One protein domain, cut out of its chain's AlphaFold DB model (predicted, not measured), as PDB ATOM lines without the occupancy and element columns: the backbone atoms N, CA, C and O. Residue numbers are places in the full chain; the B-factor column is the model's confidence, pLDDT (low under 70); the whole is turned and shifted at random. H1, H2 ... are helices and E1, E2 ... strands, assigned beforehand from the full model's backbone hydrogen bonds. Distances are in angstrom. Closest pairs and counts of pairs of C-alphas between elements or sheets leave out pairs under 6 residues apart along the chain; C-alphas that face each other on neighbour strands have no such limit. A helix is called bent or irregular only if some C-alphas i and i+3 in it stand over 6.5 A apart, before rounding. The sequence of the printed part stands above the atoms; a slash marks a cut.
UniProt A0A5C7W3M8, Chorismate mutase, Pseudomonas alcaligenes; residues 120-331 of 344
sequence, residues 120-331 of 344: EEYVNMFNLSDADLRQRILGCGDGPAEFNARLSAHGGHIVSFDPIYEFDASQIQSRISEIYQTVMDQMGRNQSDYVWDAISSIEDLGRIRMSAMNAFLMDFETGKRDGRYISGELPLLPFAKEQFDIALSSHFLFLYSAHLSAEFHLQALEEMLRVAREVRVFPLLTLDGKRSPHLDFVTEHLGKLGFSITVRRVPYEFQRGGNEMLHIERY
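What this domain is: This is residues 120 to 331 of the 344 residues of the protein "Chorismate mutase" of Pseudomonas alcaligenes (UniProt A0A5C7W3M8). A twisted sheet of six strands stands between helices, with H6 and H7 over one face and H2 over the other, and beyond H2 a long helical hairpin, the bent H4 and the kinked H5, packs on it with residues 215 to 223. The 212 printed residues have seven named helices and six named strands, H1 E1 H2 E2 H3 H4 H5 E3 H6 E4 H7 E5 E6. The sheet, E2 E1 E3 E4 E6 E5, is mixed, and so is the class, helices and strands in three layers. The whole is compact, radius of gyration of the C-alphas 16.6 A, spanning 45 by 41 by 32 A.

How they stand to each other: H1, residues 120 to 126, only grazes the sheet with residues 122 to 126. E1, residues 136 to 140, H2, residues 147 to 153, and E2, residues 157 to 161, form a strand-helix-strand unit, parallel neighbour strands with a helix between, its crossover right-handed; N 161 and O 139 are 2.8 A apart, within hydrogen-bond range. H2 has a height over the sheet of 7.5 A. H3, residues 163 to 166, is not on the sheet. H4, residues 169 to 189, was assigned as one helix by its hydrogen bonds but is bent, C-alphas 178 and 181 being 7.2 A apart; its arms are H4a, residues 169 to 178, and H4b, residues 181 to 189. H5, residues 202 to 225, is irregular, C-alphas 218 and 221 being 7.5 A apart. H5 touches H2, closest C-alphas Ala 149 and Asp 219, 5.9 A. With residues 217 to 221 it touches H4a at a shallow tilt of 20 degrees, opposite ways, closest C-alphas Ala 169 and Leu 217, 5.7 A. H4b and H5 form a helical hairpin. E3, residues 244 to 249, H6, residues 262 to 275, and E4, residues 276 to 281, form another right-handed unit; N 280 and O 247 are 2.9 A apart, N 138 and O 246 also 2.9 A. H7, residues 295 to 304, touches H6 on the same face, closest C-alphas Leu 266 and Val 298, 5.5 A. E5, residues 307 to 313, and E6, residues 324 to 330, form a hairpin, N 310 and O 327 2.9 A apart; E6 is antiparallel to E4, N 279 and O 328 2.8 A apart. E4, H7 and E5 form a split right-handed unit, E6 between its strands. Every O i to N i+4 pair is within hydrogen-bond range in H1, H2, H4a, H4b, H6 and H7, and 18 of 20 in H5; H3 is too short for one.

Where its parts are: H1 begins at C-alpha 120, (211.669, 197.575, 247.082), and E6 ends at C-alpha 330, (214.208, 222.704, 256.747). H5 is 34.7 A long, H6 20.4 A, E6 20.0 A and E5 19.3 A.

The domain as a whole: The C-alphas of Glu 203 and Lys 304, the two farthest apart, are 45.8 A apart. The printed part has no cut. The links H4 to H5, H5 to E3, E3 to H6 and E4 to H7 are long. The mean pLDDT of the printed part is 94.5, and no printed residue is under 70.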
ATOM      1  N   GLU A 120     213.027 197.140 247.447       97.38
ATOM      2  CA  GLU A 120     211.669 197.575 247.082       97.38
ATOM      3  C   GLU A 120     210.891 198.087 248.288       97.38
ATOM      4  O   GLU A 120     210.108 199.030 248.187       97.38
ATOM      5  N   GLU A 121     211.105 197.475 249.446       97.31
ATOM      6  CA  GLU A 121     210.446 197.915 250.661       97.31
ATOM      7  C   GLU A 121     210.972 199.266 251.109       97.31
ATOM      8  O   GLU A 121     210.165 200.106 251.468       97.31
ATOM      9  N   TYR A 122     212.279 199.532 251.029       98.19
ATOM     10  CA  TYR A 122     212.816 200.875 251.289       98.19
ATOM     11  C   TYR A 122     212.229 201.920 250.340       98.19
ATOM     12  O   TYR A 122     211.776 202.972 250.796       98.19
ATOM     13  N   VAL A 123     212.155 201.611 249.043       98.50
ATOM     14  CA  VAL A 123     211.525 202.497 248.052       98.50
ATOM     15  C   VAL A 123     210.077 202.808 248.435       98.50
ATOM     16  O   VAL A 123     209.686 203.975 248.450       98.50
ATOM     17  N   ASN A 124     209.298 201.795 248.819       98.12
ATOM     18  CA  ASN A 124     207.885 201.962 249.155       98.12
ATOM     19  C   ASN A 124     207.653 202.580 250.544       98.12
ATOM     20  O   ASN A 124     206.748 203.390 250.688       98.12
ATOM     21  N   MET A 125     208.447 202.240 251.563       98.25
ATOM     22  CA  MET A 125     208.333 202.775 252.931       98.25
ATOM     23  C   MET A 125     208.623 204.274 252.981       98.25
ATOM     24  O   MET A 125     207.995 205.011 253.736       98.25
ATOM     25  N   PHE A 126     209.577 204.729 252.169       98.62
ATOM     26  CA  PHE A 126     210.003 206.124 252.141       98.62
ATOM     27  C   PHE A 126     209.490 206.890 250.924       98.62
ATOM     28  O   PHE A 126     209.803 208.073 250.790       98.62
ATOM     29  N   ASN A 127     208.697 206.247 250.058       98.31
ATOM     30  CA  ASN A 127     208.201 206.805 248.801       98.31
ATOM     31  C   ASN A 127     209.326 207.482 247.989       98.31
ATOM     32  O   ASN A 127     209.220 208.652 247.612       98.31
ATOM     33  N   LEU A 128     210.447 206.774 247.820       98.50
ATOM     34  CA  LEU A 128     211.641 207.291 247.147       98.50
ATOM     35  C   LEU A 128     211.408 207.339 245.639       98.50
ATOM     36  O   LEU A 128     211.111 206.327 245.008       98.50
ATOM     37  N   SER A 129     211.575 208.522 245.060       98.25
ATOM     38  CA  SER A 129     211.572 208.703 243.610       98.25
ATOM     39  C   SER A 129     212.931 208.354 242.994       98.25
ATOM     40  O   SER A 129     213.955 208.337 243.676       98.25
ATOM     41  N   ASP A 130     212.984 208.198 241.670       97.94
ATOM     42  CA  ASP A 130     214.260 208.069 240.948       97.94
ATOM     43  C   ASP A 130     215.201 209.258 241.193       97.94
ATOM     44  O   ASP A 130     216.420 209.120 241.107       97.94
ATOM     45  N   ALA A 131     214.649 210.448 241.461       98.19
ATOM     46  CA  ALA A 131     215.441 211.615 241.821       98.19
ATOM     47  C   ALA A 131     216.055 211.467 243.216       98.19
ATOM     48  O   ALA A 131     217.236 211.763 243.369       98.19
ATOM     49  N   ASP A 132     215.294 210.956 244.187       98.25
ATOM     50  CA  ASP A 132     215.773 210.690 245.548       98.25
ATOM     51  C   ASP A 132     216.899 209.655 245.553       98.25
ATOM     52  O   ASP A 132     217.928 209.868 246.185       98.25
ATOM     53  N   LEU A 133     216.753 208.577 244.775       98.56
ATOM     54  CA  LEU A 133     217.740 207.495 244.679       98.56
ATOM     55  C   LEU A 133     219.095 207.940 244.090       98.56
ATOM     56  O   LEU A 133     220.091 207.237 244.241       98.56
ATOM     57  N   ARG A 134     219.153 209.106 243.433       98.19
ATOM     58  CA  ARG A 134     220.404 209.718 242.946       98.19
ATOM     59  C   ARG A 134     221.066 210.654 243.962       98.19
ATOM     60  O   ARG A 134     222.177 211.116 243.710       98.19
ATOM     61  N   GLN A 135     220.392 210.980 245.062       98.38
ATOM     62  CA  GLN A 135     220.930 211.864 246.094       98.38
ATOM     63  C   GLN A 135     221.901 211.122 247.023       98.38
ATOM     64  O   GLN A 135     222.031 209.899 246.966       98.38
ATOM     65  N   ARG A 136     222.597 211.861 247.899       98.69
ATOM     66  CA  ARG A 136     223.436 211.264 248.948       98.69
ATOM     67  C   ARG A 136     222.549 210.870 250.123       98.69
ATOM     68  O   ARG A 136     222.032 211.746 250.820       98.69
ATOM     69  N   ILE A 137     222.395 209.569 250.334       98.88
ATOM     70  CA  ILE A 137     221.507 209.000 251.347       98.88
ATOM     71  C   ILE A 137     222.314 208.518 252.558       98.88
ATOM     72  O   ILE A 137     223.355 207.875 252.416       98.88
ATOM     73  N   LEU A 138     221.809 208.808 253.753       98.88
ATOM     74  CA  LEU A 138     222.227 208.178 255.001       98.88
ATOM     75  C   LEU A 138     221.102 207.270 255.503       98.88
ATOM     76  O   LEU A 138     219.988 207.739 255.695       98.88
ATOM     77  N   GLY A 139     221.378 205.993 255.740       98.62
ATOM     78  CA  GLY A 139     220.473 205.102 256.464       98.62
ATOM     79  C   GLY A 139     220.899 204.961 257.924       98.62
ATOM     80  O   GLY A 139     222.054 204.645 258.200       98.62
ATOM     81  N   CYS A 140     219.997 205.230 258.866       98.19
ATOM     82  CA  CYS A 140     220.240 205.177 260.307       98.19
ATOM     83  C   CYS A 140     219.427 204.047 260.949       98.19
ATOM     84  O   CYS A 140     218.192 204.104 260.981       98.19
ATOM     85  N   GLY A 141     220.121 203.068 261.534       95.00
ATOM     86  CA  GLY A 141     219.484 201.864 262.073       95.00
ATOM     87  C   GLY A 141     219.023 200.909 260.967       95.00
ATOM     88  O   GLY A 141     217.926 200.355 261.043       95.00
ATOM     89  N   ASP A 142     219.804 200.793 259.888       96.00
ATOM     90  CA  ASP A 142     219.451 199.987 258.711       96.00
ATOM     91  C   ASP A 142     219.500 198.475 258.984       96.00
ATOM     92  O   ASP A 142     218.872 197.693 258.260       96.00
ATOM     93  N   GLY A 143     220.250 198.047 260.005       95.44
ATOM     94  CA  GLY A 143     220.518 196.646 260.291       95.44
ATOM     95  C   GLY A 143     221.053 195.895 259.060       95.44
ATOM     96  O   GLY A 143     221.770 196.469 258.234       95.44
ATOM     97  N   PRO A 144     220.703 194.609 258.886       97.00
ATOM     98  CA  PRO A 144     221.115 193.818 257.726       97.00
ATOM     99  C   PRO A 144     220.193 194.019 256.502       97.00
ATOM    100  O   PRO A 144     219.768 193.051 255.872       97.00
ATOM    101  N   ALA A 145     219.802 195.256 256.181       97.88
ATOM    102  CA  ALA A 145     218.954 195.546 255.022       97.88
ATOM    103  C   ALA A 145     219.717 195.495 253.685       97.88
ATOM    104  O   ALA A 145     220.870 195.902 253.584       97.88
ATOM    105  N   GLU A 146     219.028 195.069 252.622       98.25
ATOM    106  CA  GLU A 146     219.595 194.978 251.265       98.25
ATOM    107  C   GLU A 146     219.820 196.356 250.620       98.25
ATOM    108  O   GLU A 146     220.622 196.493 249.695       98.25
ATOM    109  N   PHE A 147     219.090 197.380 251.074       98.62
ATOM    110  CA  PHE A 147     218.958 198.652 250.365       98.62
ATOM    111  C   PHE A 147     220.305 199.290 250.002       98.62
ATOM    112  O   PHE A 147     220.476 199.705 248.858       98.62
ATOM    113  N   ASN A 148     221.280 199.289 250.916       98.69
ATOM    114  CA  ASN A 148     222.622 199.811 250.652       98.69
ATOM    115  C   ASN A 148     223.335 199.056 249.527       98.69
ATOM    116  O   ASN A 148     223.749 199.668 248.539       98.69
ATOM    117  N   ALA A 149     223.433 197.730 249.661       98.56
ATOM    118  CA  ALA A 149     224.077 196.859 248.688       98.56
ATOM    119  C   ALA A 149     223.477 197.061 247.292       98.56
ATOM    120  O   ALA A 149     224.188 197.286 246.310       98.56
ATOM    121  N   ARG A 150     222.143 197.049 247.209       98.31
ATOM    122  CA  ARG A 150     221.446 197.141 245.929       98.31
ATOM    123  C   ARG A 150     221.477 198.545 245.342       98.31
ATOM    124  O   ARG A 150     221.728 198.664 244.148       98.31
ATOM    125  N   LEU A 151     221.289 199.600 246.130       98.62
ATOM    126  CA  LEU A 151     221.404 200.973 245.630       98.62
ATOM    127  C   LEU A 151     222.819 201.260 245.110       98.62
ATOM    128  O   LEU A 151     222.978 201.813 244.022       98.62
ATOM    129  N   SER A 152     223.843 200.810 245.839       98.31
ATOM    130  CA  SER A 152     225.247 200.948 245.434       98.31
ATOM    131  C   SER A 152     225.539 200.209 244.125       98.31
ATOM    132  O   SER A 152     226.182 200.762 243.236       98.31
ATOM    133  N   ALA A 153     225.003 198.995 243.952       97.81
ATOM    134  CA  ALA A 153     225.132 198.236 242.705       97.81
ATOM    135  C   ALA A 153     224.478 198.934 241.493       97.81
ATOM    136  O   ALA A 153     224.911 198.726 240.360       97.81
ATOM    137  N   HIS A 154     223.476 199.791 241.722       96.88
ATOM    138  CA  HIS A 154     222.851 200.631 240.693       96.88
ATOM    139  C   HIS A 154     223.536 202.003 240.529       96.88
ATOM    140  O   HIS A 154     223.023 202.866 239.818       96.88
ATOM    141  N   GLY A 155     224.696 202.217 241.160       97.31
ATOM    142  CA  GLY A 155     225.469 203.458 241.067       97.31
ATOM    143  C   GLY A 155     224.957 204.602 241.947       97.31
ATOM    144  O   GLY A 155     225.348 205.746 241.725       97.31
ATOM    145  N   GLY A 156     224.080 204.320 242.916       97.94
ATOM    146  CA  GLY A 156     223.620 205.303 243.898       97.94
ATOM    147  C   GLY A 156     224.648 205.588 244.998       97.94
ATOM    148  O   GLY A 156     225.677 204.920 245.114       97.94
ATOM    149  N   HIS A 157     224.355 206.589 245.833       98.38
ATOM    150  CA  HIS A 157     225.248 207.051 246.896       98.38
ATOM    151  C   HIS A 157     224.604 206.875 248.269       98.38
ATOM    152  O   HIS A 157     223.744 207.664 248.658       98.38
ATOM    153  N   ILE A 158     225.045 205.865 249.017       98.69
ATOM    154  CA  ILE A 158     224.498 205.563 250.339       98.69
ATOM    155  C   ILE A 158     225.574 205.166 251.344       98.69
ATOM    156  O   ILE A 158     226.521 204.447 251.027       98.69
ATOM    157  N   VAL A 159     225.386 205.643 252.571       98.88
ATOM    158  CA  VAL A 159     226.080 205.172 253.768       98.88
ATOM    159  C   VAL A 159     225.024 204.656 254.737       98.88
ATOM    160  O   VAL A 159     224.045 205.348 254.996       98.88
ATOM    161  N   SER A 160     225.227 203.464 255.280       98.75
ATOM    162  CA  SER A 160     224.409 202.900 256.349       98.75
ATOM    163  C   SER A 160     225.171 202.980 257.666       98.75
ATOM    164  O   SER A 160     226.363 202.666 257.732       98.75
ATOM    165  N   PHE A 161     224.470 203.388 258.716       98.50
ATOM    166  CA  PHE A 161     224.994 203.586 260.057       98.50
ATOM    167  C   PHE A 161     224.182 202.773 261.064       98.50
ATOM    168  O   PHE A 161     222.990 203.026 261.253       98.50
ATOM    169  N   ASP A 162     224.818 201.777 261.680       97.19
ATOM    170  CA  ASP A 162     224.152 200.835 262.582       97.19
ATOM    171  C   ASP A 162     225.142 200.205 263.579       97.19
ATOM    172  O   ASP A 162     226.274 199.886 263.189       97.19
ATOM    173  N   PRO A 163     224.749 199.960 264.845       92.88
ATOM    174  CA  PRO A 163     225.614 199.306 265.824       92.88
ATOM    175  C   PRO A 163     226.085 197.926 265.366       92.88
ATOM    176  O   PRO A 163     227.242 197.570 265.591       92.88
ATOM    177  N   ILE A 164     225.234 197.175 264.653       93.56
ATOM    178  CA  ILE A 164     225.525 195.804 264.219       93.56
ATOM    179  C   ILE A 164     226.743 195.724 263.294       93.56
ATOM    180  O   ILE A 164     227.355 194.666 263.158       93.56
ATOM    181  N   TYR A 165     227.140 196.839 262.678       96.69
ATOM    182  CA  TYR A 165     228.301 196.874 261.800       96.69
ATOM    183  C   TYR A 165     229.631 196.819 262.560       96.69
ATOM    184  O   TYR A 165     230.683 196.807 261.922       96.69
ATOM    185  N   GLU A 166     229.632 196.755 263.899       93.88
ATOM    186  CA  GLU A 166     230.836 196.391 264.659       93.88
ATOM    187  C   GLU A 166     231.269 194.943 264.379       93.88
ATOM    188  O   GLU A 166     232.466 194.657 264.327       93.88
ATOM    189  N   PHE A 167     230.305 194.060 264.106       91.31
ATOM    190  CA  PHE A 167     230.518 192.637 263.856       91.31
ATOM    191  C   PHE A 167     231.016 192.354 262.432       91.31
ATOM    192  O   PHE A 167     230.962 193.212 261.540       91.31
ATOM    193  N   ASP A 168     231.515 191.135 262.230       91.44
ATOM    194  CA  ASP A 168     231.784 190.568 260.906       91.44
ATOM    195  C   ASP A 168     230.541 189.875 260.314       91.44
ATOM    196  O   ASP A 168     229.559 189.590 261.010       91.44
ATOM    197  N   ALA A 169     230.571 189.590 259.009       94.94
ATOM    198  CA  ALA A 169     229.454 188.961 258.304       94.94
ATOM    199  C   ALA A 169     229.017 187.619 258.923       94.94
ATOM    200  O   ALA A 169     227.823 187.321 258.960       94.94
ATOM    201  N   SER A 170     229.954 186.813 259.431       90.69
ATOM    202  CA  SER A 170     229.635 185.503 260.015       90.69
ATOM    203  C   SER A 170     228.872 185.648 261.330       90.69
ATOM    204  O   SER A 170     227.865 184.976 261.546       90.69
ATOM    205  N   GLN A 171     229.279 186.601 262.167       88.81
ATOM    206  CA  GLN A 171     228.614 186.928 263.421       88.81
ATOM    207  C   GLN A 171     227.207 187.487 263.182       88.81
ATOM    208  O   GLN A 171     226.263 187.103 263.874       88.81
ATOM    209  N   ILE A 172     227.039 188.362 262.183       91.69
ATOM    210  CA  ILE A 172     225.717 188.882 261.806       91.69
ATOM    211  C   ILE A 172     224.825 187.747 261.285       91.69
ATOM    212  O   ILE A 172     223.664 187.643 261.684       91.69
ATOM    213  N   GLN A 173     225.366 186.850 260.454       92.00
ATOM    214  CA  GLN A 173     224.643 185.682 259.954       92.00
ATOM    215  C   GLN A 173     224.184 184.752 261.084       92.00
ATOM    216  O   GLN A 173     223.041 184.285 261.061       92.00
ATOM    217  N   SER A 174     225.035 184.493 262.082       86.31
ATOM    218  CA  SER A 174     224.660 183.699 263.256       86.31
ATOM    219  C   SER A 174     223.488 184.334 264.001       86.31
ATOM    220  O   SER A 174     222.490 183.656 264.235       86.31
ATOM    221  N   ARG A 175     223.543 185.647 264.262       88.25
ATOM    222  CA  ARG A 175     222.451 186.382 264.924       88.25
ATOM    223  C   ARG A 175     221.139 186.281 264.149       88.25
ATOM    224  O   ARG A 175     220.120 185.956 264.746       88.25
ATOM    225  N   ILE A 176     221.164 186.504 262.830       88.06
ATOM    226  CA  ILE A 176     219.984 186.350 261.957       88.06
ATOM    227  C   ILE A 176     219.408 184.933 262.073       88.06
ATOM    228  O   ILE A 176     218.198 184.761 262.217       88.06
ATOM    229  N   SER A 177     220.273 183.918 262.034       86.19
ATOM    230  CA  SER A 177     219.862 182.512 262.084       86.19
ATOM    231  C   SER A 177     219.212 182.148 263.422       86.19
ATOM    232  O   SER A 177     218.221 181.420 263.444       86.19
ATOM    233  N   GLU A 178     219.730 182.684 264.528       84.50
ATOM    234  CA  GLU A 178     219.201 182.465 265.879       84.50
ATOM    235  C   GLU A 178     217.803 183.070 266.065       84.50
ATOM    236  O   GLU A 178     216.929 182.439 266.663       84.50
ATOM    237  N   ILE A 179     217.557 184.269 265.526       81.62
ATOM    238  CA  ILE A 179     216.268 184.956 265.697       81.62
ATOM    239  C   ILE A 179     215.199 184.514 264.693       81.62
ATOM    240  O   ILE A 179     214.010 184.685 264.969       81.62
ATOM    241  N   TYR A 180     215.590 183.955 263.541       84.38
ATOM    242  CA  TYR A 180     214.694 183.713 262.406       84.38
ATOM    243  C   TYR A 180     213.441 182.931 262.807       84.38
ATOM    244  O   TYR A 180     212.322 183.389 262.573       84.38
ATOM    245  N   GLN A 181     213.624 181.782 263.465       82.06
ATOM    246  CA  GLN A 181     212.500 180.929 263.846       82.06
ATOM    247  C   GLN A 181     211.582 181.626 264.852       82.06
ATOM    248  O   GLN A 181     210.364 181.549 264.736       82.06
ATOM    249  N   THR A 182     212.154 182.368 265.804       79.31
ATOM    250  CA  THR A 182     211.365 183.122 266.787       79.31
ATOM    251  C   THR A 182     210.521 184.203 266.119       79.31
ATOM    252  O   THR A 182     209.340 184.326 266.443       79.31
ATOM    253  N   VAL A 183     211.086 184.946 265.161       82.12
ATOM    254  CA  VAL A 183     210.348 185.970 264.411       82.12
ATOM    255  C   VAL A 183     209.234 185.323 263.590       82.12
ATOM    256  O   VAL A 183     208.086 185.742 263.708       82.12
ATOM    257  N   MET A 184     209.524 184.279 262.808       84.50
ATOM    258  CA  MET A 184     208.506 183.596 261.994       84.50
ATOM    259  C   MET A 184     207.373 183.014 262.845       84.50
ATOM    260  O   MET A 184     206.201 183.207 262.516       84.50
ATOM    261  N   ASP A 185     207.691 182.391 263.979       79.06
ATOM    262  CA  ASP A 185     206.691 181.857 264.902       79.06
ATOM    263  C   ASP A 185     205.815 182.964 265.509       79.06
ATOM    264  O   ASP A 185     204.602 182.796 265.655       79.06
ATOM    265  N   GLN A 186     206.405 184.102 265.893       76.94
ATOM    266  CA  GLN A 186     205.654 185.250 266.411       76.94
ATOM    267  C   GLN A 186     204.727 185.842 265.346       76.94
ATOM    268  O   GLN A 186     203.548 186.061 265.623       76.94
ATOM    269  N   MET A 187     205.224 186.030 264.121       79.94
ATOM    270  CA  MET A 187     204.416 186.484 262.984       79.94
ATOM    271  C   MET A 187     203.256 185.522 262.710       79.94
ATOM    272  O   MET A 187     202.129 185.960 262.490       79.94
ATOM    273  N   GLY A 188     203.506 184.211 262.798       80.12
ATOM    274  CA  GLY A 188     202.490 183.181 262.603       80.12
ATOM    275  C   GLY A 188     201.383 183.173 263.652       80.12
ATOM    276  O   GLY A 188     200.227 182.917 263.310       80.12
ATOM    277  N   ARG A 189     201.703 183.509 264.907       78.75
ATOM    278  CA  ARG A 189     200.707 183.676 265.980       78.75
ATOM    279  C   ARG A 189     199.885 184.959 265.822       78.75
ATOM    280  O   ARG A 189     198.720 184.969 266.203       78.75
ATOM    281  N   ASN A 190     200.473 185.995 265.225       82.25
ATOM    282  CA  ASN A 190     199.907 187.343 265.146       82.25
ATOM    283  C   ASN A 190     199.494 187.734 263.714       82.25
ATOM    284  O   ASN A 190     199.538 188.904 263.347       82.25
ATOM    285  N   GLN A 191     199.094 186.774 262.871       86.00
ATOM    286  CA  GLN A 191     198.804 187.019 261.447       86.00
ATOM    287  C   GLN A 191     197.738 188.095 261.192       86.00
ATOM    288  O   GLN A 191     197.780 188.752 260.152       86.00
ATOM    289  N   SER A 192     196.796 188.289 262.122       87.06
ATOM    290  CA  SER A 192     195.747 189.318 262.042       87.06
ATOM    291  C   SER A 192     196.293 190.745 261.996       87.06
ATOM    292  O   SER A 192     195.655 191.640 261.424       87.06
ATOM    293  N   ASP A 193     197.478 190.944 262.566       85.94
ATOM    294  CA  ASP A 193     198.116 192.250 262.723       85.94
ATOM    295  C   ASP A 193     198.812 192.696 261.428       85.94
ATOM    296  O   ASP A 193     199.263 193.837 261.327       85.94
ATOM    297  N   TYR A 194     198.853 191.820 260.419       88.25
ATOM    298  CA  TYR A 194     199.531 192.041 259.149       88.25
ATOM    299  C   TYR A 194     198.571 192.014 257.952       88.25
ATOM    300  O   TYR A 194     197.465 191.465 258.001       88.25
ATOM    301  N   VAL A 195     199.009 192.649 256.868       92.00
ATOM    302  CA  VAL A 195     198.357 192.693 255.558       92.00
ATOM    303  C   VAL A 195     199.143 191.790 254.609       92.00
ATOM    304  O   VAL A 195     200.346 191.970 254.430       92.00
ATOM    305  N   TRP A 196     198.458 190.819 254.003       91.44
ATOM    306  CA  TRP A 196     199.076 189.742 253.215       91.44
ATOM    307  C   TRP A 196     198.863 189.902 251.699       91.44
ATOM    308  O   TRP A 196     198.857 188.925 250.956       91.44
ATOM    309  N   ASP A 197     198.673 191.141 251.233       89.19
ATOM    310  CA  ASP A 197     198.406 191.433 249.818       89.19
ATOM    311  C   ASP A 197     199.690 191.354 248.974       89.19
ATOM    312  O   ASP A 197     199.737 190.657 247.962       89.19
ATOM    313  N   ALA A 198     200.754 192.050 249.394       85.62
ATOM    314  CA  ALA A 198     202.043 192.076 248.688       85.62
ATOM    315  C   ALA A 198     202.990 190.937 249.107       85.62
ATOM    316  O   ALA A 198     203.831 190.499 248.323       85.62
ATOM    317  N   ILE A 199     202.859 190.463 250.348       89.62
ATOM    318  CA  ILE A 199     203.570 189.303 250.886       89.62
ATOM    319  C   ILE A 199     202.490 188.284 251.226       89.62
ATOM    320  O   ILE A 199     201.774 188.467 252.199       89.62
ATOM    321  N   SER A 200     202.342 187.245 250.407       90.44
ATOM    322  CA  SER A 200     201.173 186.352 250.424       90.44
ATOM    323  C   SER A 200     201.135 185.343 251.570       90.44
ATOM    324  O   SER A 200     200.094 184.737 251.818       90.44
ATOM    325  N   SER A 201     202.259 185.112 252.245       92.00
ATOM    326  CA  SER A 201     202.378 184.082 253.278       92.00
ATOM    327  C   SER A 201     203.562 184.339 254.211       92.00
ATOM    328  O   SER A 201     204.446 185.150 253.915       92.00
ATOM    329  N   ILE A 202     203.605 183.634 255.343       90.31
ATOM    330  CA  ILE A 202     204.749 183.670 256.269       90.31
ATOM    331  C   ILE A 202     205.983 183.064 255.595       90.31
ATOM    332  O   ILE A 202     207.095 183.555 255.775       90.31
ATOM    333  N   GLU A 203     205.790 182.032 254.779       92.12
ATOM    334  CA  GLU A 203     206.843 181.408 253.989       92.12
ATOM    335  C   GLU A 203     207.426 182.399 252.971       92.12
ATOM    336  O   GLU A 203     208.648 182.528 252.858       92.12
ATOM    337  N   ASP A 204     206.569 183.158 252.279       93.31
ATOM    338  CA  ASP A 204     206.999 184.221 251.368       93.31
ATOM    339  C   ASP A 204     207.718 185.345 252.102       93.31
ATOM    340  O   ASP A 204     208.755 185.812 251.627       93.31
ATOM    341  N   LEU A 205     207.216 185.750 253.273       92.25
ATOM    342  CA  LEU A 205     207.893 186.716 254.131       92.25
ATOM    343  C   LEU A 205     209.305 186.226 254.461       92.25
ATOM    344  O   LEU A 205     210.269 186.945 254.213       92.25
ATOM    345  N   GLY A 206     209.433 185.008 254.987       93.38
ATOM    346  CA  GLY A 206     210.718 184.412 255.342       93.38
ATOM    347  C   GLY A 206     211.683 184.399 254.159       93.38
ATOM    348  O   GLY A 206     212.815 184.871 254.276       93.38
ATOM    349  N   ARG A 207     211.210 183.970 252.983       95.19
ATOM    350  CA  ARG A 207     211.996 183.958 251.741       95.19
ATOM    351  C   ARG A 207     212.470 185.356 251.333       95.19
ATOM    352  O   ARG A 207     213.652 185.522 251.037       95.19
ATOM    353  N   ILE A 208     211.582 186.354 251.319       94.81
ATOM    354  CA  ILE A 208     211.912 187.738 250.934       94.81
ATOM    355  C   ILE A 208     212.955 188.326 251.894       94.81
ATOM    356  O   ILE A 208     213.974 188.857 251.456       94.81
ATOM    357  N   ARG A 209     212.736 188.181 253.206       94.44
ATOM    358  CA  ARG A 209     213.618 188.731 254.250       94.44
ATOM    359  C   ARG A 209     214.989 188.082 254.245       94.44
ATOM    360  O   ARG A 209     215.992 188.787 254.279       94.44
ATOM    361  N   MET A 210     215.040 186.755 254.160       96.12
ATOM    362  CA  MET A 210     216.309 186.033 254.096       96.12
ATOM    363  C   MET A 210     217.070 186.349 252.815       96.12
ATOM    364  O   MET A 210     218.283 186.509 252.869       96.12
ATOM    365  N   SER A 211     216.384 186.498 251.677       97.38
ATOM    366  CA  SER A 211     217.032 186.927 250.433       97.38
ATOM    367  C   SER A 211     217.681 188.304 250.586       97.38
ATOM    368  O   SER A 211     218.845 188.464 250.227       97.38
ATOM    369  N   ALA A 212     216.963 189.273 251.164       97.69
ATOM    370  CA  ALA A 212     217.481 190.617 251.400       97.69
ATOM    371  C   ALA A 212     218.699 190.612 252.344       97.69
ATOM    372  O   ALA A 212     219.741 191.184 252.029       97.69
ATOM    373  N   MET A 213     218.601 189.906 253.474       97.56
ATOM    374  CA  MET A 213     219.699 189.811 254.440       97.56
ATOM    375  C   MET A 213     220.911 189.053 253.882       97.56
ATOM    376  O   MET A 213     222.047 189.430 254.153       97.56
ATOM    377  N   ASN A 214     220.705 188.027 253.053       97.81
ATOM    378  CA  ASN A 214     221.802 187.334 252.374       97.81
ATOM    379  C   ASN A 214     222.504 188.239 251.352       97.81
ATOM    380  O   ASN A 214     223.730 188.215 251.272       97.81
ATOM    381  N   ALA A 215     221.755 189.054 250.603       98.19
ATOM    382  CA  ALA A 215     222.335 190.036 249.688       98.19
ATOM    383  C   ALA A 215     223.170 191.087 250.440       98.19
ATOM    384  O   ALA A 215     224.284 191.392 250.018       98.19
ATOM    385  N   PHE A 216     222.686 191.562 251.595       98.56
ATOM    386  CA  PHE A 216     223.477 192.379 252.518       98.56
ATOM    387  C   PHE A 216     224.769 191.664 252.941       98.56
ATOM    388  O   PHE A 216     225.848 192.219 252.771       98.56
ATOM    389  N   LEU A 217     224.690 190.420 253.427       98.44
ATOM    390  CA  LEU A 217     225.856 189.667 253.912       98.44
ATOM    391  C   LEU A 217     226.926 189.453 252.828       98.44
ATOM    392  O   LEU A 217     228.116 189.503 253.129       98.44
ATOM    393  N   MET A 218     226.517 189.234 251.573       98.31
ATOM    394  CA  MET A 218     227.440 189.083 250.439       98.31
ATOM    395  C   MET A 218     228.210 190.372 250.124       98.31
ATOM    396  O   MET A 218     229.357 190.311 249.680       98.31
ATOM    397  N   ASP A 219     227.588 191.529 250.343       98.69
ATOM    398  CA  ASP A 219     228.167 192.846 250.074       98.69
ATOM    399  C   ASP A 219     228.922 193.432 251.283       98.69
ATOM    400  O   ASP A 219     229.897 194.167 251.111       98.69
ATOM    401  N   PHE A 220     228.502 193.078 252.500       98.62
ATOM    402  CA  PHE A 220     228.832 193.764 253.750       98.62
ATOM    403  C   PHE A 220     230.328 194.014 253.951       98.62
ATOM    404  O   PHE A 220     230.734 195.155 254.144       98.62
ATOM    405  N   GLU A 221     231.171 192.985 253.849       98.19
ATOM    406  CA  GLU A 221     232.612 193.132 254.111       98.19
ATOM    407  C   GLU A 221     233.322 194.025 253.089       98.19
ATOM    408  O   GLU A 221     234.301 194.702 253.409       98.19
ATOM    409  N   THR A 222     232.854 194.026 251.839       98.31
ATOM    410  CA  THR A 222     233.379 194.930 250.809       98.31
ATOM    411  C   THR A 222     232.863 196.338 251.046       98.31
ATOM    412  O   THR A 222     233.663 197.264 251.136       98.31
ATOM    413  N   GLY A 223     231.562 196.500 251.284       98.44
ATOM    414  CA  GLY A 223     230.993 197.809 251.584       98.44
ATOM    415  C   GLY A 223     231.541 198.451 252.848       98.44
ATOM    416  O   GLY A 223     231.726 199.663 252.879       98.44
ATOM    417  N   LYS A 224     231.874 197.666 253.873       98.25
ATOM    418  CA  LYS A 224     232.476 198.157 255.116       98.25
ATOM    419  C   LYS A 224     233.865 198.733 254.844       98.25
ATOM    420  O   LYS A 224     234.175 199.825 255.309       98.25
ATOM    421  N   ARG A 225     234.671 198.049 254.020       98.12
ATOM    422  CA  ARG A 225     235.978 198.548 253.551       98.12
ATOM    423  C   ARG A 225     235.854 199.802 252.686       98.12
ATOM    424  O   ARG A 225     236.696 200.687 252.800       98.12
ATOM    425  N   ASP A 226     234.793 199.901 251.891       97.94
ATOM    426  CA  ASP A 226     234.505 201.064 251.043       97.94
ATOM    427  C   ASP A 226     233.881 202.245 251.818       97.94
ATOM    428  O   ASP A 226     233.598 203.291 251.235       97.94
ATOM    429  N   GLY A 227     233.639 202.098 253.127       98.00
ATOM    430  CA  GLY A 227     233.020 203.128 253.968       98.00
ATOM    431  C   GLY A 227     231.500 203.258 253.811       98.00
ATOM    432  O   GLY A 227     230.921 204.240 254.271       98.00
ATOM    433  N   ARG A 228     230.840 202.280 253.178       98.44
ATOM    434  CA  ARG A 228     229.379 202.237 252.995       98.44
ATOM    435  C   ARG A 228     228.625 201.709 254.211       98.44
ATOM    436  O   ARG A 228     227.458 202.051 254.357       98.44
ATOM    437  N   TYR A 229     229.265 200.922 255.075       98.75
ATOM    438  CA  TYR A 229     228.698 200.466 256.352       98.75
ATOM    439  C   TYR A 229     229.578 200.953 257.504       98.75
ATOM    440  O   TYR A 229     230.749 200.582 257.587       98.75
ATOM    441  N   ILE A 230     229.027 201.789 258.384       98.50
ATOM    442  CA  ILE A 230     229.756 202.426 259.489       98.50
ATOM    443  C   ILE A 230     229.102 202.056 260.817       98.50
ATOM    444  O   ILE A 230     227.908 202.269 261.009       98.50
ATOM    445  N   SER A 231     229.891 201.521 261.748       97.12
ATOM    446  CA  SER A 231     229.399 201.189 263.084       97.12
ATOM    447  C   SER A 231     229.209 202.435 263.949       97.12
ATOM    448  O   SER A 231     230.077 203.311 263.998       97.12
ATOM    449  N   GLY A 232     228.084 202.480 264.654       91.50
ATOM    450  CA  GLY A 232     227.781 203.453 265.696       91.50
ATOM    451  C   GLY A 232     226.279 203.535 265.955       91.50
ATOM    452  O   GLY A 232     225.497 202.820 265.335       91.50
ATOM    453  N   GLU A 233     225.868 204.394 266.885       91.62
ATOM    454  CA  GLU A 233     224.477 204.466 267.336       91.62
ATOM    455  C   GLU A 233     223.940 205.899 267.372       91.62
ATOM    456  O   GLU A 233     224.646 206.851 267.713       91.62
ATOM    457  N   LEU A 234     222.657 206.060 267.042       93.69
ATOM    458  CA  LEU A 234     221.951 207.309 267.316       93.69
ATOM    459  C   LEU A 234     221.918 207.563 268.838       93.69
ATOM    460  O   LEU A 234     221.791 206.612 269.610       93.69
ATOM    461  N   PRO A 235     221.995 208.829 269.288       94.94
ATOM    462  CA  PRO A 235     221.927 210.060 268.499       94.94
ATOM    463  C   PRO A 235     223.306 210.642 268.127       94.94
ATOM    464  O   PRO A 235     223.411 211.850 267.963       94.94
ATOM    465  N   LEU A 236     224.378 209.847 268.049       92.69
ATOM    466  CA  LEU A 236     225.723 210.360 267.756       92.69
ATOM    467  C   LEU A 236     226.152 209.972 266.340       92.69
ATOM    468  O   LEU A 236     226.508 208.823 266.087       92.69
ATOM    469  N   LEU A 237     226.156 210.937 265.415       95.94
ATOM    470  CA  LEU A 237     226.537 210.700 264.023       95.94
ATOM    471  C   LEU A 237     227.934 211.277 263.727       95.94
ATOM    472  O   LEU A 237     228.126 212.493 263.820       95.94
ATOM    473  N   PRO A 238     228.915 210.465 263.285       96.75
ATOM    474  CA  PRO A 238     230.289 210.911 263.024       96.75
ATOM    475  C   PRO A 238     230.434 211.649 261.678       96.75
ATOM    476  O   PRO A 238     231.461 211.553 261.008       96.75
ATOM    477  N   PHE A 239     229.399 212.377 261.258       98.12
ATOM    478  CA  PHE A 239     229.310 213.026 259.953       98.12
ATOM    479  C   PHE A 239     229.291 214.545 260.076       98.12
ATOM    480  O   PHE A 239     228.826 215.115 261.071       98.12
ATOM    481  N   ALA A 240     229.784 215.219 259.042       98.06
ATOM    482  CA  ALA A 240     229.751 216.670 258.965       98.06
ATOM    483  C   ALA A 240     228.310 217.187 258.807       98.06
ATOM    484  O   ALA A 240     227.397 216.470 258.395       98.06
ATOM    485  N   LYS A 241     228.105 218.463 259.145       97.44
ATOM    486  CA  LYS A 241     226.823 219.139 258.926       97.44
ATOM    487  C   LYS A 241     226.470 219.123 257.429       97.44
ATOM    488  O   LYS A 241     227.333 219.430 256.613       97.44
ATOM    489  N   GLU A 242     225.216 218.803 257.093       96.25
ATOM    490  CA  GLU A 242     224.687 218.767 255.712       96.25
ATOM    491  C   GLU A 242     225.516 217.906 254.729       96.25
ATOM    492  O   GLU A 242     225.577 218.161 253.520       96.25
ATOM    493  N   GLN A 243     226.171 216.861 255.247       98.19
ATOM    494  CA  GLN A 243     226.919 215.890 254.450       98.19
ATOM    495  C   GLN A 243     226.014 215.050 253.537       98.19
ATOM    496  O   GLN A 243     226.464 214.614 252.476       98.19
ATOM    497  N   PHE A 244     224.758 214.848 253.921       98.69
ATOM    498  CA  PHE A 244     223.774 214.072 253.175       98.69
ATOM    499  C   PHE A 244     222.623 214.959 252.722       98.69
ATOM    500  O   PHE A 244     222.367 216.030 253.275       98.69
ATOM    501  N   ASP A 245     221.925 214.515 251.689       98.50
ATOM    502  CA  ASP A 245     220.719 215.193 251.239       98.50
ATOM    503  C   ASP A 245     219.499 214.614 251.969       98.50
ATOM    504  O   ASP A 245     218.723 215.378 252.542       98.50
ATOM    505  N   ILE A 246     219.412 213.282 252.075       98.69
ATOM    506  CA  ILE A 246     218.322 212.569 252.754       98.69
ATOM    507  C   ILE A 246     218.901 211.639 253.827       98.69
ATOM    508  O   ILE A 246     219.810 210.861 253.541       98.69
ATOM    509  N   ALA A 247     218.352 211.673 255.041       98.81
ATOM    510  CA  ALA A 247     218.556 210.632 256.044       98.81
ATOM    511  C   ALA A 247     217.270 209.828 256.274       98.81
ATOM    512  O   ALA A 247     216.182 210.381 256.431       98.81
ATOM    513  N   LEU A 248     217.399 208.509 256.300       98.88
ATOM    514  CA  LEU A 248     216.315 207.551 256.459       98.88
ATOM    515  C   LEU A 248     216.485 206.830 257.793       98.88
ATOM    516  O   LEU A 248     217.596 206.468 258.164       98.88
ATOM    517  N   SER A 249     215.395 206.582 258.509       98.38
ATOM    518  CA  SER A 249     215.380 205.601 259.596       98.38
ATOM    519  C   SER A 249     214.143 204.739 259.444       98.38
ATOM    520  O   SER A 249     213.025 205.261 259.449       98.38
ATOM    521  N   SER A 250     214.341 203.436 259.215       96.12
ATOM    522  CA  SER A 250     213.210 202.517 259.083       96.12
ATOM    523  C   SER A 250     212.751 202.034 260.468       96.12
ATOM    524  O   SER A 250     212.541 202.845 261.367       96.12
ATOM    525  N   HIS A 251     212.576 200.729 260.650       94.38
ATOM    526  CA  HIS A 251     211.974 200.043 261.787       94.38
ATOM    527  C   HIS A 251     212.805 200.147 263.083       94.38
ATOM    528  O   HIS A 251     213.215 199.139 263.653       94.38
ATOM    529  N   PHE A 252     213.036 201.371 263.557       94.75
ATOM    530  CA  PHE A 252     213.811 201.699 264.746       94.75
ATOM    531  C   PHE A 252     213.140 202.823 265.551       94.75
ATOM    532  O   PHE A 252     212.502 202.553 266.577       94.75
ATOM    533  N   LEU A 253     213.239 204.072 265.077       96.31
ATOM    534  CA  LEU A 253     212.575 205.219 265.698       96.31
ATOM    535  C   LEU A 253     211.052 205.026 265.660       96.31
ATOM    536  O   LEU A 253     210.504 204.519 264.687       96.31
ATOM    537  N   PHE A 254     210.376 205.414 266.742       96.81
ATOM    538  CA  PHE A 254     208.946 205.234 267.019       96.81
ATOM    539  C   PHE A 254     208.489 203.770 267.183       96.81
ATOM    540  O   PHE A 254     207.669 203.500 268.067       96.81
ATOM    541  N   LEU A 255     209.084 202.810 266.470       93.62
ATOM    542  CA  LEU A 255     208.786 201.381 266.625       93.62
ATOM    543  C   LEU A 255     209.086 200.870 268.034       93.62
ATOM    544  O   LEU A 255     208.240 200.240 268.676       93.62
ATOM    545  N   TYR A 256     210.255 201.226 268.557       90.12
ATOM    546  CA  TYR A 256     210.700 200.834 269.892       90.12
ATOM    547  C   TYR A 256     210.345 201.873 270.969       90.12
ATOM    548  O   TYR A 256     211.089 202.051 271.930       90.12
ATOM    549  N   SER A 257     209.191 202.548 270.871       89.19
ATOM    550  CA  SER A 257     208.770 203.598 271.830       89.19
ATOM    551  C   SER A 257     208.677 203.145 273.293       89.19
ATOM    552  O   SER A 257     208.767 203.973 274.197       89.19
ATOM    553  N   ALA A 258     208.502 201.845 273.548       80.69
ATOM    554  CA  ALA A 258     208.535 201.282 274.902       80.69
ATOM    555  C   ALA A 258     209.957 201.221 275.502       80.69
ATOM    556  O   ALA A 258     210.125 200.956 276.692       80.69
ATOM    557  N   HIS A 259     210.985 201.406 274.674       81.44
ATOM    558  CA  HIS A 259     212.399 201.288 275.029       81.44
ATOM    559  C   HIS A 259     213.178 202.582 274.785       81.44
ATOM    560  O   HIS A 259     214.171 202.828 275.462       81.44
ATOM    561  N   LEU A 260     212.718 203.410 273.850       86.19
ATOM    562  CA  LEU A 260     213.320 204.682 273.480       86.19
ATOM    563  C   LEU A 260     212.446 205.826 274.010       86.19
ATOM    564  O   LEU A 260     211.251 205.880 273.713       86.19
ATOM    565  N   SER A 261     213.027 206.730 274.802       88.56
ATOM    566  CA  SER A 261     212.300 207.870 275.378       88.56
ATOM    567  C   SER A 261     211.972 208.933 274.326       88.56
ATOM    568  O   SER A 261     212.585 208.968 273.256       88.56
ATOM    569  N   ALA A 262     211.037 209.835 274.625       88.50
ATOM    570  CA  ALA A 262     210.712 210.952 273.739       88.50
ATOM    571  C   ALA A 262     211.944 211.838 273.454       88.50
ATOM    572  O   ALA A 262     212.169 212.255 272.319       88.50
ATOM    573  N   GLU A 263     212.787 212.053 274.466       91.19
ATOM    574  CA  GLU A 263     214.029 212.824 274.368       91.19
ATOM    575  C   GLU A 263     215.051 212.143 273.458       91.19
ATOM    576  O   GLU A 263     215.706 212.827 272.676       91.19
ATOM    577  N   PHE A 264     215.165 210.810 273.508       94.31
ATOM    578  CA  PHE A 264     216.035 210.071 272.591       94.31
ATOM    579  C   PHE A 264     215.610 210.280 271.134       94.31
ATOM    580  O   PHE A 264     216.453 210.565 270.287       94.31
ATOM    581  N   HIS A 265     214.308 210.175 270.842       97.38
ATOM    582  CA  HIS A 265     213.792 210.397 269.488       97.38
ATOM    583  C   HIS A 265     214.078 211.821 269.008       97.38
ATOM    584  O   HIS A 265     214.507 212.002 267.871       97.38
ATOM    585  N   LEU A 266     213.872 212.819 269.874       97.00
ATOM    586  CA  LEU A 266     214.161 214.213 269.552       97.00
ATOM    587  C   LEU A 266     215.653 214.416 269.250       97.00
ATOM    588  O   LEU A 266     215.978 214.921 268.181       97.00
ATOM    589  N   GLN A 267     216.549 213.952 270.127       96.88
ATOM    590  CA  GLN A 267     218.001 214.057 269.933       96.88
ATOM    591  C   GLN A 267     218.468 213.343 268.661       96.88
ATOM    592  O   GLN A 267     219.294 213.868 267.919       96.88
ATOM    593  N   ALA A 268     217.927 212.154 268.384       98.00
ATOM    594  CA  ALA A 268     218.254 211.396 267.183       98.00
ATOM    595  C   ALA A 268     217.838 212.148 265.913       98.00
ATOM    596  O   ALA A 268     218.621 212.248 264.971       98.00
ATOM    597  N   LEU A 269     216.629 212.713 265.893       98.69
ATOM    598  CA  LEU A 269     216.128 213.474 264.751       98.69
ATOM    599  C   LEU A 269     216.857 214.804 264.566       98.69
ATOM    600  O   LEU A 269     217.160 215.162 263.432       98.69
ATOM    601  N   GLU A 270     217.181 215.519 265.644       97.81
ATOM    602  CA  GLU A 270     218.017 216.724 265.584       97.81
ATOM    603  C   GLU A 270     219.392 216.418 264.984       97.81
ATOM    604  O   GLU A 270     219.864 217.158 264.118       97.81
ATOM    605  N   GLU A 271     220.009 215.305 265.385       98.38
ATOM    606  CA  GLU A 271     221.295 214.880 264.842       98.38
ATOM    607  C   GLU A 271     221.187 214.469 263.365       98.38
ATOM    608  O   GLU A 271     222.008 214.876 262.539       98.38
ATOM    609  N   MET A 272     220.143 213.728 262.985       98.69
ATOM    610  CA  MET A 272     219.880 213.406 261.579       98.69
ATOM    611  C   MET A 272     219.669 214.681 260.744       98.69
ATOM    612  O   MET A 272     220.250 214.813 259.669       98.69
ATOM    613  N   LEU A 273     218.927 215.668 261.260       98.06
ATOM    614  CA  LEU A 273     218.712 216.976 260.623       98.06
ATOM    615  C   LEU A 273     219.963 217.868 260.631       98.06
ATOM    616  O   LEU A 273     220.046 218.840 259.872       98.06
ATOM    617  N   ARG A 274     220.949 217.593 261.494       97.69
ATOM    618  CA  ARG A 274     222.261 218.247 261.446       97.69
ATOM    619  C   ARG A 274     223.040 217.762 260.231       97.69
ATOM    620  O   ARG A 274     223.655 218.582 259.548       97.69
ATOM    621  N   VAL A 275     223.039 216.458 259.968       98.50
ATOM    622  CA  VAL A 275     223.865 215.844 258.914       98.50
ATOM    623  C   VAL A 275     223.161 215.756 257.560       98.50
ATOM    624  O   VAL A 275     223.853 215.674 256.549       98.50
ATOM    625  N   ALA A 276     221.827 215.815 257.520       98.12
ATOM    626  CA  ALA A 276     221.018 215.752 256.305       98.12
ATOM    627  C   ALA A 276     220.074 216.955 256.149       98.12
ATOM    628  O   ALA A 276     219.715 217.620 257.123       98.12
ATOM    629  N   ARG A 277     219.670 217.252 254.907       96.81
ATOM    630  CA  ARG A 277     218.709 218.332 254.604       96.81
ATOM    631  C   ARG A 277     217.266 217.912 254.871       96.81
ATOM    632  O   ARG A 277     216.449 218.744 255.266       96.81
ATOM    633  N   GLU A 278     216.997 216.632 254.667       97.62
ATOM    634  CA  GLU A 278     215.697 215.997 254.806       97.62
ATOM    635  C   GLU A 278     215.827 214.723 255.648       97.62
ATOM    636  O   GLU A 278     216.812 213.991 255.529       97.62
ATOM    637  N   VAL A 279     214.835 214.447 256.496       98.75
ATOM    638  CA  VAL A 279     214.745 213.213 257.285       98.75
ATOM    639  C   VAL A 279     213.408 212.526 257.031       98.75
ATOM    640  O   VAL A 279     212.355 213.157 257.140       98.75
ATOM    641  N   ARG A 280     213.445 211.221 256.743       98.81
ATOM    642  CA  ARG A 280     212.259 210.363 256.640       98.81
ATOM    643  C   ARG A 280     212.315 209.245 257.680       98.81
ATOM    644  O   ARG A 280     213.305 208.518 257.749       98.81
ATOM    645  N   VAL A 281     211.249 209.080 258.463       98.81
ATOM    646  CA  VAL A 281     211.140 208.015 259.479       98.81
ATOM    647  C   VAL A 281     209.903 207.162 259.255       98.81
ATOM    648  O   VAL A 281     208.803 207.694 259.113       98.81
ATOM    649  N   PHE A 282     210.076 205.843 259.246       98.56
ATOM    650  CA  PHE A 282     208.997 204.884 259.024       98.56
ATOM    651  C   PHE A 282     209.215 203.602 259.844       98.56
ATOM    652  O   PHE A 282     210.293 203.036 259.747       98.56
ATOM    653  N   PRO A 283     208.211 203.022 260.518       97.62
ATOM    654  CA  PRO A 283     206.832 203.485 260.629       97.62
ATOM    655  C   PRO A 283     206.672 204.493 261.775       97.62
ATOM    656  O   PRO A 283     207.592 204.738 262.547       97.62
ATOM    657  N   LEU A 284     205.465 205.042 261.923       98.06
ATOM    658  CA  LEU A 284     205.083 205.865 263.085       98.06
ATOM    659  C   LEU A 284     204.284 205.085 264.139       98.06
ATOM    660  O   LEU A 284     203.636 205.671 265.013       98.06
ATOM    661  N   LEU A 285     204.331 203.754 264.047       94.50
ATOM    662  CA  LEU A 285     203.711 202.823 264.979       94.50
ATOM    663  C   LEU A 285     204.741 202.209 265.922       94.50
ATOM    664  O   LEU A 285     205.919 202.162 265.600       94.50
ATOM    665  N   THR A 286     204.267 201.693 267.049       91.31
ATOM    666  CA  THR A 286     204.962 200.815 267.990       91.31
ATOM    667  C   THR A 286     204.861 199.344 267.567       91.31
ATOM    668  O   THR A 286     204.063 198.974 266.703       91.31
ATOM    669  N   LEU A 287     205.634 198.468 268.220       84.31
ATOM    670  CA  LEU A 287     205.568 197.014 267.997       84.31
ATOM    671  C   LEU A 287     204.158 196.415 268.170       84.31
ATOM    672  O   LEU A 287     203.829 195.460 267.477       84.31
ATOM    673  N   ASP A 288     203.316 196.974 269.048       83.31
ATOM    674  CA  ASP A 288     201.920 196.544 269.243       83.31
ATOM    675  C   ASP A 288     200.926 197.217 268.276       83.31
ATOM    676  O   ASP A 288     199.716 197.164 268.493       83.31
ATOM    677  N   GLY A 289     201.420 197.865 267.215       87.19
ATOM    678  CA  GLY A 289     200.604 198.430 266.137       87.19
ATOM    679  C   GLY A 289     199.874 199.721 266.500       87.19
ATOM    680  O   GLY A 289     198.975 200.146 265.775       87.19
ATOM    681  N   LYS A 290     200.231 200.365 267.615       93.12
ATOM    682  CA  LYS A 290     199.657 201.652 268.023       93.12
ATOM    683  C   LYS A 290     200.521 202.797 267.530       93.12
ATOM    684  O   LYS A 290     201.729 202.662 267.414       93.12
ATOM    685  N   ARG A 291     199.923 203.959 267.280       96.56
ATOM    686  CA  ARG A 291     200.689 205.180 267.000       96.56
ATOM    687  C   ARG A 291     201.648 205.469 268.157       96.56
ATOM    688  O   ARG A 291     201.254 205.358 269.319       96.56
ATOM    689  N   SER A 292     202.891 205.831 267.842       97.19
ATOM    690  CA  SER A 292     203.886 206.130 268.872       97.19
ATOM    691  C   SER A 292     203.414 207.265 269.791       97.19
ATOM    692  O   SER A 292     203.027 208.324 269.288       97.19
ATOM    693  N   PRO A 293     203.499 207.095 271.126       96.69
ATOM    694  CA  PRO A 293     203.138 208.145 272.079       96.69
ATOM    695  C   PRO A 293     204.104 209.338 272.043       96.69
ATOM    696  O   PRO A 293     203.787 210.398 272.572       96.69
ATOM    697  N   HIS A 294     205.278 209.177 271.425       97.38
ATOM    698  CA  HIS A 294     206.318 210.207 271.375       97.38
ATOM    699  C   HIS A 294     206.184 211.129 270.163       97.38
ATOM    700  O   HIS A 294     206.839 212.168 270.117       97.38
ATOM    701  N   LEU A 295     205.356 210.767 269.176       97.62
ATOM    702  CA  LEU A 295     205.279 211.481 267.904       97.62
ATOM    703  C   LEU A 295     204.851 212.942 268.085       97.62
ATOM    704  O   LEU A 295     205.500 213.842 267.553       97.62
ATOM    705  N   ASP A 296     203.799 213.197 268.860       97.31
ATOM    706  CA  ASP A 296     203.270 214.554 269.029       97.31
ATOM    707  C   ASP A 296     204.277 215.447 269.773       97.31
ATOM    708  O   ASP A 296     204.575 216.550 269.320       97.31
ATOM    709  N   PHE A 297     204.905 214.927 270.837       97.06
ATOM    710  CA  PHE A 297     205.978 215.628 271.550       97.06
ATOM    711  C   PHE A 297     207.127 216.003 270.606       97.06
ATOM    712  O   PHE A 297     207.541 217.161 270.557       97.06
ATOM    713  N   VAL A 298     207.639 215.038 269.843       97.88
ATOM    714  CA  VAL A 298     208.790 215.240 268.954       97.88
ATOM    715  C   VAL A 298     208.462 216.239 267.845       97.88
ATOM    716  O   VAL A 298     209.238 217.161 267.594       97.88
ATOM    717  N   THR A 299     207.310 216.086 267.193       97.50
ATOM    718  CA  THR A 299     206.911 216.958 266.082       97.50
ATOM    719  C   THR A 299     206.630 218.388 266.540       97.50
ATOM    720  O   THR A 299     207.037 219.325 265.853       97.50
ATOM    721  N   GLU A 300     206.042 218.588 267.723       97.12
ATOM    722  CA  GLU A 300     205.856 219.920 268.309       97.12
ATOM    723  C   GLU A 300     207.203 220.612 268.583       97.12
ATOM    724  O   GLU A 300     207.378 221.791 268.261       97.12
ATOM    725  N   HIS A 301     208.177 219.889 269.145       97.12
ATOM    726  CA  HIS A 301     209.498 220.445 269.454       97.12
ATOM    727  C   HIS A 301     210.291 220.787 268.190       97.12
ATOM    728  O   HIS A 301     210.810 221.897 268.080       97.12
ATOM    729  N   LEU A 302     210.323 219.891 267.201       96.56
ATOM    730  CA  LEU A 302     210.967 220.176 265.916       96.56
ATOM    731  C   LEU A 302     210.273 221.333 265.178       96.56
ATOM    732  O   LEU A 302     210.942 222.166 264.567       96.56
ATOM    733  N   GLY A 303     208.947 221.455 265.292       95.81
ATOM    734  CA  GLY A 303     208.204 222.592 264.747       95.81
ATOM    735  C   GLY A 303     208.647 223.926 265.357       95.81
ATOM    736  O   GLY A 303     208.882 224.890 264.628       95.81
ATOM    737  N   LYS A 304     208.857 223.974 266.681       95.19
ATOM    738  CA  LYS A 304     209.390 225.158 267.388       95.19
ATOM    739  C   LYS A 304     210.815 225.521 266.960       95.19
ATOM    740  O   LYS A 304     211.181 226.692 267.023       95.19
ATOM    741  N   LEU A 305     211.600 224.549 266.495       93.12
ATOM    742  CA  LEU A 305     212.938 224.765 265.933       93.12
ATOM    743  C   LEU A 305     212.920 225.222 264.465       93.12
ATOM    744  O   LEU A 305     213.981 225.442 263.878       93.12
ATOM    745  N   GLY A 306     211.737 225.398 263.871       93.38
ATOM    746  CA  GLY A 306     211.595 225.873 262.498       93.38
ATOM    747  C   GLY A 306     211.826 224.781 261.456       93.38
ATOM    748  O   GLY A 306     212.354 225.064 260.381       93.38
ATOM    749  N   PHE A 307     211.450 223.539 261.747       96.00
ATOM    750  CA  PHE A 307     211.343 222.501 260.722       96.00
ATOM    751  C   PHE A 307     209.913 222.427 260.176       96.00
ATOM    752  O   PHE A 307     208.943 222.687 260.888       96.00
ATOM    753  N   SER A 308     209.790 222.075 258.897       96.56
ATOM    754  CA  SER A 308     208.531 221.662 258.279       96.56
ATOM    755  C   SER A 308     208.365 220.166 258.514       96.56
ATOM    756  O   SER A 308     209.260 219.382 258.191       96.56
ATOM    757  N   ILE A 309     207.242 219.769 259.108       97.69
ATOM    758  CA  ILE A 309     206.955 218.379 259.462       97.69
ATOM    759  C   ILE A 309     205.642 217.965 258.818       97.69
ATOM    760  O   ILE A 309     204.609 218.602 259.021       97.69
ATOM    761  N   THR A 310     205.669 216.868 258.067       97.88
ATOM    762  CA  THR A 310     204.471 216.284 257.458       97.88
ATOM    763  C   THR A 310     204.432 214.785 257.705       97.88
ATOM    764  O   THR A 310     205.444 214.105 257.568       97.88
ATOM    765  N   VAL A 311     203.259 214.261 258.051       98.31
ATOM    766  CA  VAL A 311     203.000 212.819 258.030       98.31
ATOM    767  C   VAL A 311     202.415 212.486 256.665       98.31
ATOM    768  O   VAL A 311     201.442 213.109 256.237       98.31
ATOM    769  N   ARG A 312     203.038 211.549 255.951       98.19
ATOM    770  CA  ARG A 312     202.653 211.161 254.593       98.19
ATOM    771  C   ARG A 312     202.300 209.687 254.566       98.19
ATOM    772  O   ARG A 312     203.064 208.862 255.058       98.19
ATOM    773  N   ARG A 313     201.169 209.354 253.944       98.06
ATOM    774  CA  ARG A 313     200.849 207.962 253.623       98.06
ATOM    775  C   ARG A 313     201.773 207.472 252.509       98.06
ATOM    776  O   ARG A 313     202.044 208.224 251.572       98.06
ATOM    777  N   VAL A 314     202.238 206.234 252.606       98.25
ATOM    778  CA  VAL A 314     203.201 205.638 251.675       98.25
ATOM    779  C   VAL A 314     202.658 204.355 251.032       98.25
ATOM    780  O   VAL A 314     201.722 203.760 251.568       98.25
ATOM    781  N   PRO A 315     203.210 203.913 249.883       97.19
ATOM    782  CA  PRO A 315     202.767 202.692 249.199       97.19
ATOM    783  C   PRO A 315     202.989 201.385 249.975       97.19
ATOM    784  O   PRO A 315     202.488 200.342 249.562       97.19
ATOM    785  N   TYR A 316     203.766 201.416 251.059       96.50
ATOM    786  CA  TYR A 316     204.038 200.243 251.879       96.50
ATOM    787  C   TYR A 316     203.019 200.090 253.009       96.50
ATOM    788  O   TYR A 316     202.852 200.992 253.825       96.50
ATOM    789  N   GLU A 317     202.404 198.914 253.106       95.31
ATOM    790  CA  GLU A 317     201.659 198.481 254.286       95.31
ATOM    791  C   GLU A 317     201.867 196.979 254.470       95.31
ATOM    792  O   GLU A 317     201.434 196.178 253.645       95.31
ATOM    793  N   PHE A 318     202.546 196.599 255.549       92.25
ATOM    794  CA  PHE A 318     202.676 195.195 255.933       92.25
ATOM    795  C   PHE A 318     202.150 194.967 257.344       92.25
ATOM    796  O   PHE A 318     201.274 194.135 257.537       92.25
ATOM    797  N   GLN A 319     202.608 195.745 258.325       91.12
ATOM    798  CA  GLN A 319     201.889 195.872 259.592       91.12
ATOM    799  C   GLN A 319     200.627 196.701 259.345       91.12
ATOM    800  O   GLN A 319     200.697 197.759 258.720       91.12
ATOM    801  N   ARG A 320     199.474 196.231 259.820       91.00
ATOM    802  CA  ARG A 320     198.188 196.908 259.626       91.00
ATOM    803  C   ARG A 320     198.232 198.319 260.212       91.00
ATOM    804  O   ARG A 320     198.578 198.495 261.376       91.00
ATOM    805  N   GLY A 321     197.886 199.321 259.404       93.25
ATOM    806  CA  GLY A 321     197.984 200.738 259.769       93.25
ATOM    807  C   GLY A 321     199.408 201.308 259.735       93.25
ATOM    808  O   GLY A 321     199.590 202.511 259.907       93.25
ATOM    809  N   GLY A 322     200.426 200.479 259.498       94.44
ATOM    810  CA  GLY A 322     201.821 200.882 259.356       94.44
ATOM    811  C   GLY A 322     202.103 201.342 257.933       94.44
ATOM    812  O   GLY A 322     202.866 200.694 257.230       94.44
ATOM    813  N   ASN A 323     201.446 202.417 257.499       97.06
ATOM    814  CA  ASN A 323     201.551 202.959 256.141       97.06
ATOM    815  C   ASN A 323     201.777 204.476 256.121       97.06
ATOM    816  O   ASN A 323     201.509 205.136 255.118       97.06
ATOM    817  N   GLU A 324     202.283 205.028 257.222       98.38
ATOM    818  CA  GLU A 324     202.620 206.440 257.369       98.38
ATOM    819  C   GLU A 324     204.114 206.621 257.652       98.38
ATOM    820  O   GLU A 324     204.713 205.877 258.432       98.38
ATOM    821  N   MET A 325     204.695 207.646 257.033       98.56
ATOM    822  CA  MET A 325     206.080 208.077 257.187       98.56
ATOM    823  C   MET A 325     206.112 209.538 257.642       98.56
ATOM    824  O   MET A 325     205.362 210.379 257.137       98.56
ATOM    825  N   LEU A 326     206.982 209.846 258.600       98.75
ATOM    826  CA  LEU A 326     207.272 211.214 259.012       98.75
ATOM    827  C   LEU A 326     208.316 211.795 258.066       98.75
ATOM    828  O   LEU A 326     209.416 211.260 257.973       98.75
ATOM    829  N   HIS A 327     207.980 212.896 257.407       98.69
ATOM    830  CA  HIS A 327     208.861 213.643 256.522       98.69
ATOM    831  C   HIS A 327     209.178 215.000 257.145       98.69
ATOM    832  O   HIS A 327     208.264 215.792 257.408       98.69
ATOM    833  N   ILE A 328     210.463 215.271 257.349       98.44
ATOM    834  CA  ILE A 328     210.969 216.468 258.016       98.44
ATOM    835  C   ILE A 328     211.968 217.162 257.098       98.44
ATOM    836  O   ILE A 328     212.922 216.544 256.636       98.44
ATOM    837  N   GLU A 329     211.780 218.454 256.867       95.06
ATOM    838  CA  GLU A 329     212.684 219.265 256.052       95.06
ATOM    839  C   GLU A 329     212.883 220.645 256.686       95.06
ATOM    840  O   GLU A 329     212.051 221.142 257.450       95.06
ATOM    841  N   ARG A 330     214.007 221.294 256.380       85.25
ATOM    842  CA  ARG A 330     214.208 222.704 256.747       85.25
ATOM    843  C   ARG A 330     213.258 223.571 255.917       85.25
ATOM    844  O   ARG A 330     213.124 223.334 254.719       85.25
ATOM    845  N   TYR A 331     212.644 224.599 256.514       74.00
ATOM    846  CA  TYR A 331     211.875 225.562 255.718       74.00
ATOM    847  C   TYR A 331     212.750 226.126 254.589       74.00
ATOM    848  O   TYR A 331     213.883 226.550 254.854       74.00
TER     849      TYR A 331